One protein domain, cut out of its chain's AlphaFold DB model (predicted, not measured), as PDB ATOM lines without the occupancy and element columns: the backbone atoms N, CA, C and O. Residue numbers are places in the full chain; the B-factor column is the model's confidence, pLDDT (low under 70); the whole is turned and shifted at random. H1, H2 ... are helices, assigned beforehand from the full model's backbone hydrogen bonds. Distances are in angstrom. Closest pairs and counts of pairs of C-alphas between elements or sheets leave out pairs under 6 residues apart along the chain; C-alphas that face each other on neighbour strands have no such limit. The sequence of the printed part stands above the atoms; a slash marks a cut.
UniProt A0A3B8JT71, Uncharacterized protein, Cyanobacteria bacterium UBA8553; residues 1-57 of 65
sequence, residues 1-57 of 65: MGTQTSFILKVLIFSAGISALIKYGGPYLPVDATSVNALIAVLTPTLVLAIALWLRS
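This is residues 1 to 57 of the 65 residues of an uncharacterized protein of Cyanobacteria bacterium UBA8553 (UniProt A0A3B8JT71). What shape do these coordinates make? The longest helix, H1, and the helix H2 form an open, flat V, joined at one end by a short link and with no contact between its two sides. What is it made of, and how far does it reach? The printed part has 57 residues with two named helices, H1 then H2, and no named strand; the class is all helix. It is extended, with a radius of gyration of the C-alphas of 16.6 A, and spans 49 by 39 by 9 A.

How does H1, residues 3 to 28, stand to H2, residues 35 to 57? They are apart, with no C-alpha of the one within 8 A of the other. Are their backbones helical throughout? O i to N i+4 pairs are within hydrogen-bond range in 20 of 22 for H1 and 17 of 19 for H2.

Where does H1 run? It goes 36.7 A from C-alpha 3 at (144.886, -66.276, -47.935), with a kink of 29 degrees near residue 22. Where does H2 end? It runs 32.4 A to C-alpha 57 at (123.360, -70.698, -71.757), with a kink of 31 degrees near residue 42.

Which C-alphas are farthest apart? Those of Met 1 and Thr 34, at 49.6 A. Where is confidence low? Residues 1 to 2 and residue 30 are under 70; the printed part has no cut.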
ATOM      1  N   MET A   1     147.810 -71.478 -44.648       51.38
ATOM      2  CA  MET A   1     146.409 -71.096 -44.348       51.38
ATOM      3  C   MET A   1     146.285 -69.585 -44.067       51.38
ATOM      4  O   MET A   1     145.766 -69.206 -43.032       51.38
ATOM      5  N   GLY A   2     146.777 -68.702 -44.953       62.59
ATOM      6  CA  GLY A   2     146.786 -67.239 -44.712       62.59
ATOM      7  C   GLY A   2     145.921 -66.415 -45.677       62.59
ATOM      8  O   GLY A   2     145.478 -65.319 -45.349       62.59
ATOM      9  N   THR A   3     145.628 -66.957 -46.860       73.00
ATOM     10  CA  THR A   3     144.886 -66.276 -47.935       73.00
ATOM     11  C   THR A   3     143.377 -66.255 -47.688       73.00
ATOM     12  O   THR A   3     142.726 -65.241 -47.930       73.00
ATOM     13  N   GLN A   4     142.825 -67.345 -47.145       78.50
ATOM     14  CA  GLN A   4     141.386 -67.486 -46.895       78.50
ATOM     15  C   GLN A   4     140.894 -66.520 -45.815       78.50
ATOM     16  O   GLN A   4     139.856 -65.892 -45.985       78.50
ATOM     17  N   THR A   5     141.661 -66.348 -44.737       82.94
ATOM     18  CA  THR A   5     141.310 -65.430 -43.646       82.94
ATOM     19  C   THR A   5     141.259 -63.985 -44.135       82.94
ATOM     20  O   THR A   5     140.325 -63.265 -43.802       82.94
ATOM     21  N   SER A   6     142.206 -63.583 -44.992       83.44
ATOM     22  CA  SER A   6     142.217 -62.256 -45.625       83.44
ATOM     23  C   SER A   6     141.019 -62.051 -46.562       83.44
ATOM     24  O   SER A   6     140.377 -61.001 -46.531       83.44
ATOM     25  N   PHE A   7     140.657 -63.073 -47.345       87.50
ATOM     26  CA  PHE A   7     139.466 -63.043 -48.196       87.50
ATOM     27  C   PHE A   7     138.175 -62.896 -47.378       87.50
ATOM     28  O   PHE A   7     137.370 -62.010 -47.656       87.50
ATOM     29  N   ILE A   8     138.006 -63.709 -46.333       91.25
ATOM     30  CA  ILE A   8     136.828 -63.674 -45.456       91.25
ATOM     31  C   ILE A   8     136.716 -62.312 -44.763       91.25
ATOM     32  O   ILE A   8     135.639 -61.728 -44.763       91.25
ATOM     33  N   LEU A   9     137.817 -61.764 -44.238       92.00
ATOM     34  CA  LEU A   9     137.834 -60.436 -43.613       92.00
ATOM     35  C   LEU A   9     137.412 -59.329 -44.584       92.00
ATOM     36  O   LEU A   9     136.592 -58.486 -44.227       92.00
ATOM     37  N   LYS A  10     137.927 -59.346 -45.820       87.75
ATOM     38  CA  LYS A  10     137.542 -58.374 -46.854       87.75
ATOM     39  C   LYS A  10     136.054 -58.444 -47.172       87.75
ATOM     40  O   LYS A  10     135.395 -57.410 -47.223       87.75
ATOM     41  N   VAL A  11     135.526 -59.652 -47.357       93.62
ATOM     42  CA  VAL A  11     134.099 -59.866 -47.629       93.62
ATOM     43  C   VAL A  11     133.250 -59.433 -46.437       93.62
ATOM     44  O   VAL A  11     132.219 -58.798 -46.630       93.62
ATOM     45  N   LEU A  12     133.689 -59.716 -45.210       93.75
ATOM     46  CA  LEU A  12     132.958 -59.374 -43.993       93.75
ATOM     47  C   LEU A  12     132.890 -57.859 -43.778       93.75
ATOM     48  O   LEU A  12     131.810 -57.341 -43.515       93.75
ATOM     49  N   ILE A  13     133.999 -57.138 -43.978       93.69
ATOM     50  CA  ILE A  13     134.028 -55.667 -43.929       93.69
ATOM     51  C   ILE A  13     133.149 -55.073 -45.034       93.69
ATOM     52  O   ILE A  13     132.361 -54.167 -44.772       93.69
ATOM     53  N   PHE A  14     133.243 -55.594 -46.259       94.38
ATOM     54  CA  PHE A  14     132.447 -55.108 -47.385       94.38
ATOM     55  C   PHE A  14     130.946 -55.345 -47.169       94.38
ATOM     56  O   PHE A  14     130.139 -54.439 -47.358       94.38
ATOM     57  N   SER A  15     130.572 -56.534 -46.697       92.50
ATOM     58  CA  SER A  15     129.191 -56.900 -46.374       92.50
ATOM     59  C   SER A  15     128.638 -56.071 -45.214       92.50
ATOM     60  O   SER A  15     127.539 -55.528 -45.314       92.50
ATOM     61  N   ALA A  16     129.415 -55.893 -44.142       92.62
ATOM     62  CA  ALA A  16     129.036 -55.030 -43.025       92.62
ATOM     63  C   ALA A  16     128.856 -53.572 -43.477       92.62
ATOM     64  O   ALA A  16     127.886 -52.925 -43.086       92.62
ATOM     65  N   GLY A  17     129.740 -53.080 -44.352       92.69
ATOM     66  CA  GLY A  17     129.633 -51.759 -44.969       92.69
ATOM     67  C   GLY A  17     128.361 -51.606 -45.803       92.69
ATOM     68  O   GLY A  17     127.610 -50.659 -45.590       92.69
ATOM     69  N   ILE A  18     128.062 -52.561 -46.689       89.88
ATOM     70  CA  ILE A  18     126.823 -52.567 -47.484       89.88
ATOM     71  C   ILE A  18     125.591 -52.636 -46.578       89.88
ATOM     72  O   ILE A  18     124.635 -51.896 -46.790       89.88
ATOM     73  N   SER A  19     125.601 -53.478 -45.546       91.06
ATOM     74  CA  SER A  19     124.490 -53.592 -44.596       91.06
ATOM     75  C   SER A  19     124.237 -52.275 -43.861       91.06
ATOM     76  O   SER A  19     123.091 -51.829 -43.776       91.06
ATOM     77  N   ALA A  20     125.296 -51.610 -43.393       87.69
ATOM     78  CA  ALA A  20     125.202 -50.296 -42.768       87.69
ATOM     79  C   ALA A  20     124.701 -49.231 -43.756       87.69
ATOM     80  O   ALA A  20     123.832 -48.435 -43.404       87.69
ATOM     81  N   LEU A  21     125.186 -49.254 -45.002       85.81
ATOM     82  CA  LEU A  21     124.726 -48.366 -46.071       85.81
ATOM     83  C   LEU A  21     123.249 -48.578 -46.406       85.81
ATOM     84  O   LEU A  21     122.544 -47.606 -46.614       85.81
ATOM     85  N   ILE A  22     122.742 -49.809 -46.415       84.56
ATOM     86  CA  ILE A  22     121.316 -50.062 -46.653       84.56
ATOM     87  C   ILE A  22     120.488 -49.621 -45.440       84.56
ATOM     88  O   ILE A  22     119.500 -48.906 -45.593       84.56
ATOM     89  N   LYS A  23     120.904 -50.005 -44.226       81.25
ATOM     90  CA  LYS A  23     120.175 -49.717 -42.983       81.25
ATOM     91  C   LYS A  23     120.066 -48.222 -42.699       81.25
ATOM     92  O   LYS A  23     119.005 -47.759 -42.294       81.25
ATOM     93  N   TYR A  24     121.163 -47.491 -42.870       80.81
ATOM     94  CA  TYR A  24     121.206 -46.066 -42.567       80.81
ATOM     95  C   TYR A  24     121.062 -45.201 -43.808       80.81
ATOM     96  O   TYR A  24     120.505 -44.124 -43.688       80.81
ATOM     97  N   GLY A  25     121.498 -45.649 -44.985       78.06
ATOM     98  CA  GLY A  25     121.360 -44.899 -46.234       78.06
ATOM     99  C   GLY A  25     119.947 -44.925 -46.805       78.06
ATOM    100  O   GLY A  25     119.547 -43.926 -47.380       78.06
ATOM    101  N   GLY A  26     119.158 -45.984 -46.582       75.06
ATOM    102  CA  GLY A  26     117.761 -46.065 -47.038       75.06
ATOM    103  C   GLY A  26     116.916 -44.821 -46.705       75.06
ATOM    104  O   GLY A  26     116.364 -44.227 -47.625       75.06
ATOM    105  N   PRO A  27     116.869 -44.369 -45.437       74.69
ATOM    106  CA  PRO A  27     116.173 -43.137 -45.042       74.69
ATOM    107  C   PRO A  27     116.736 -41.835 -45.636       74.69
ATOM    108  O   PRO A  27     116.013 -40.846 -45.705       74.69
ATOM    109  N   TYR A  28     118.014 -41.808 -46.030       72.50
ATOM    110  CA  TYR A  28     118.647 -40.640 -46.658       72.50
ATOM    111  C   TYR A  28     118.563 -40.660 -48.180       72.50
ATOM    112  O   TYR A  28     118.915 -39.663 -48.806       72.50
ATOM    113  N   LEU A  29     118.143 -41.771 -48.788       70.75
ATOM    114  CA  LEU A  29     117.893 -41.816 -50.216       70.75
ATOM    115  C   LEU A  29     116.527 -41.154 -50.452       70.75
ATOM    116  O   LEU A  29     115.515 -41.710 -50.022       70.75
ATOM    117  N   PRO A  30     116.466 -39.988 -51.124       69.12
ATOM    118  CA  PRO A  30     115.213 -39.325 -51.471       69.12
ATOM    119  C   PRO A  30     114.561 -40.078 -52.638       69.12
ATOM    120  O   PRO A  30     114.478 -39.590 -53.761       69.12
ATOM    121  N   VAL A  31     114.194 -41.335 -52.394       72.06
ATOM    122  CA  VAL A  31     113.472 -42.175 -53.339       72.06
ATOM    123  C   VAL A  31     112.012 -42.049 -52.979       72.06
ATOM    124  O   VAL A  31     111.557 -42.624 -51.990       72.06
ATOM    125  N   ASP A  32     111.279 -41.287 -53.778       74.75
ATOM    126  CA  ASP A  32     109.836 -41.226 -53.631       74.75
ATOM    127  C   ASP A  32     109.254 -42.637 -53.758       74.75
ATOM    128  O   ASP A  32     109.662 -43.428 -54.620       74.75
ATOM    129  N   ALA A  33     108.291 -42.955 -52.892       74.44
ATOM    130  CA  ALA A  33     107.588 -44.234 -52.859       74.44
ATOM    131  C   ALA A  33     106.614 -44.365 -54.045       74.44
ATOM    132  O   ALA A  33     105.407 -44.524 -53.882       74.44
ATOM    133  N   THR A  34     107.140 -44.257 -55.262       81.62
ATOM    134  CA  THR A  34     106.385 -44.400 -56.501       81.62
ATOM    135  C   THR A  34     106.379 -45.857 -56.950       81.62
ATOM    136  O   THR A  34     107.313 -46.631 -56.710       81.62
ATOM    137  N   SER A  35     105.319 -46.239 -57.658       85.44
ATOM    138  CA  SER A  35     105.176 -47.569 -58.252       85.44
ATOM    139  C   SER A  35     106.307 -47.905 -59.230       85.44
ATOM    140  O   SER A  35     106.698 -49.066 -59.331       85.44
ATOM    141  N   VAL A  36     106.877 -46.902 -59.907       88.06
ATOM    142  CA  VAL A  36     107.989 -47.073 -60.852       88.06
ATOM    143  C   VAL A  36     109.271 -47.474 -60.125       88.06
ATOM    144  O   VAL A  36     109.919 -48.441 -60.520       88.06
ATOM    145  N   ASN A  37     109.618 -46.790 -59.033       84.00
ATOM    146  CA  ASN A  37     110.813 -47.107 -58.251       84.00
ATOM    147  C   ASN A  37     110.724 -48.505 -57.623       84.00
ATOM    148  O   ASN A  37     111.691 -49.267 -57.675       84.00
ATOM    149  N   ALA A  38     109.547 -48.874 -57.107       83.56
ATOM    150  CA  ALA A  38     109.292 -50.222 -56.607       83.56
ATOM    151  C   ALA A  38     109.419 -51.280 -57.717       83.56
ATOM    152  O   ALA A  38     110.073 -52.306 -57.526       83.56
ATOM    153  N   LEU A  39     108.854 -51.016 -58.900       88.75
ATOM    154  CA  LEU A  39     108.940 -51.922 -60.044       88.75
ATOM    155  C   LEU A  39     110.390 -52.127 -60.498       88.75
ATOM    156  O   LEU A  39     110.793 -53.258 -60.745       88.75
ATOM    157  N   ILE A  40     111.193 -51.061 -60.556       88.00
ATOM    158  CA  ILE A  40     112.616 -51.150 -60.906       88.00
ATOM    159  C   ILE A  40     113.365 -52.002 -59.880       88.00
ATOM    160  O   ILE A  40     114.112 -52.888 -60.288       88.00
ATOM    161  N   ALA A  41     113.147 -51.786 -58.577       85.31
ATOM    162  CA  ALA A  41     113.808 -52.542 -57.510       85.31
ATOM    163  C   ALA A  41     113.474 -54.046 -57.535       85.31
ATOM    164  O   ALA A  41     114.317 -54.871 -57.188       85.31
ATOM    165  N   VAL A  42     112.266 -54.410 -57.978       88.12
ATOM    166  CA  VAL A  42     111.836 -55.811 -58.121       88.12
ATOM    167  C   VAL A  42     112.317 -56.421 -59.439       88.12
ATOM    168  O   VAL A  42     112.777 -57.561 -59.454       88.12
ATOM    169  N   LEU A  43     112.251 -55.681 -60.551       91.38
ATOM    170  CA  LEU A  43     112.624 -56.198 -61.870       91.38
ATOM    171  C   LEU A  43     114.134 -56.275 -62.088       91.38
ATOM    172  O   LEU A  43     114.583 -57.138 -62.838       91.38
ATOM    173  N   THR A  44     114.936 -55.415 -61.454       91.25
ATOM    174  CA  THR A  44     116.403 -55.448 -61.594       91.25
ATOM    175  C   THR A  44     117.013 -56.804 -61.236       91.25
ATOM    176  O   THR A  44     117.719 -57.344 -62.088       91.25
ATOM    177  N   PRO A  45     116.762 -57.412 -60.058       88.06
ATOM    178  CA  PRO A  45     117.328 -58.723 -59.743       88.06
ATOM    179  C   PRO A  45     116.837 -59.811 -60.710       88.06
ATOM    180  O   PRO A  45     117.627 -60.672 -61.099       88.06
ATOM    181  N   THR A  46     115.585 -59.745 -61.175       92.56
ATOM    182  CA  THR A  46     115.054 -60.664 -62.194       92.56
ATOM    183  C   THR A  46     115.778 -60.511 -63.529       92.56
ATOM    184  O   THR A  46     116.166 -61.510 -64.131       92.56
ATOM    185  N   LEU A  47     116.003 -59.278 -63.986       93.31
ATOM    186  CA  LEU A  47     116.687 -58.995 -65.245       93.31
ATOM    187  C   LEU A  47     118.167 -59.380 -65.172       93.31
ATOM    188  O   LEU A  47     118.687 -59.985 -66.105       93.31
ATOM    189  N   VAL A  48     118.833 -59.103 -64.048       94.06
ATOM    190  CA  VAL A  48     120.216 -59.532 -63.793       94.06
ATOM    191  C   VAL A  48     120.320 -61.053 -63.834       94.06
ATOM    192  O   VAL A  48     121.210 -61.578 -64.498       94.06
ATOM    193  N   LEU A  49     119.397 -61.772 -63.186       90.88
ATOM    194  CA  LEU A  49     119.365 -63.232 -63.235       90.88
ATOM    195  C   LEU A  49     119.089 -63.745 -64.655       90.88
ATOM    196  O   LEU A  49     119.765 -64.665 -65.108       90.88
ATOM    197  N   ALA A  50     118.145 -63.136 -65.374       91.06
ATOM    198  CA  ALA A  50     117.831 -63.495 -66.754       91.06
ATOM    199  C   ALA A  50     119.048 -63.313 -67.674       91.06
ATOM    200  O   ALA A  50     119.376 -64.212 -68.443       91.06
ATOM    201  N   ILE A  51     119.770 -62.195 -67.543       92.19
ATOM    202  CA  ILE A  51     121.014 -61.934 -68.276       92.19
ATOM    203  C   ILE A  51     122.098 -62.937 -67.867       92.19
ATOM    204  O   ILE A  51     122.768 -63.495 -68.730       92.19
ATOM    205  N   ALA A  52     122.269 -63.211 -66.572       90.12
ATOM    206  CA  ALA A  52     123.261 -64.168 -66.089       90.12
ATOM    207  C   ALA A  52     123.006 -65.584 -66.635       90.12
ATOM    208  O   ALA A  52     123.941 -66.259 -67.073       90.12
ATOM    209  N   LEU A  53     121.743 -66.021 -66.662       87.81
ATOM    210  CA  LEU A  53     121.335 -67.290 -67.262       87.81
ATOM    211  C   LEU A  53     121.536 -67.283 -68.773       87.81
ATOM    212  O   LEU A  53     122.101 -68.229 -69.304       87.81
ATOM    213  N   TRP A  54     121.163 -66.204 -69.455       90.19
ATOM    214  CA  TRP A  54     121.381 -66.047 -70.890       90.19
ATOM    215  C   TRP A  54     122.863 -66.150 -71.265       90.19
ATOM    216  O   TRP A  54     123.228 -66.875 -72.188       90.19
ATOM    217  N   LEU A  55     123.739 -65.477 -70.516       88.81
ATOM    218  CA  LEU A  55     125.190 -65.556 -70.693       88.81
ATOM    219  C   LEU A  55     125.730 -66.957 -70.388       88.81
ATOM    220  O   LEU A  55     126.625 -67.431 -71.086       88.81
ATOM    221  N   ARG A  56     125.183 -67.643 -69.379       81.69
ATOM    222  CA  ARG A  56     125.548 -69.029 -69.060       81.69
ATOM    223  C   ARG A  56     125.117 -69.999 -70.158       81.69
ATOM    224  O   ARG A  56     125.927 -70.824 -70.556       81.69
ATOM    225  N   SER A  57     123.890 -69.887 -70.655       80.94
ATOM    226  CA  SER A  57     123.360 -70.698 -71.757       80.94
ATOM    227  C   SER A  57     124.060 -70.417 -73.085       80.94
ATOM    228  O   SER A  57     124.012 -71.242 -73.989       80.94
TER     229      SER A  57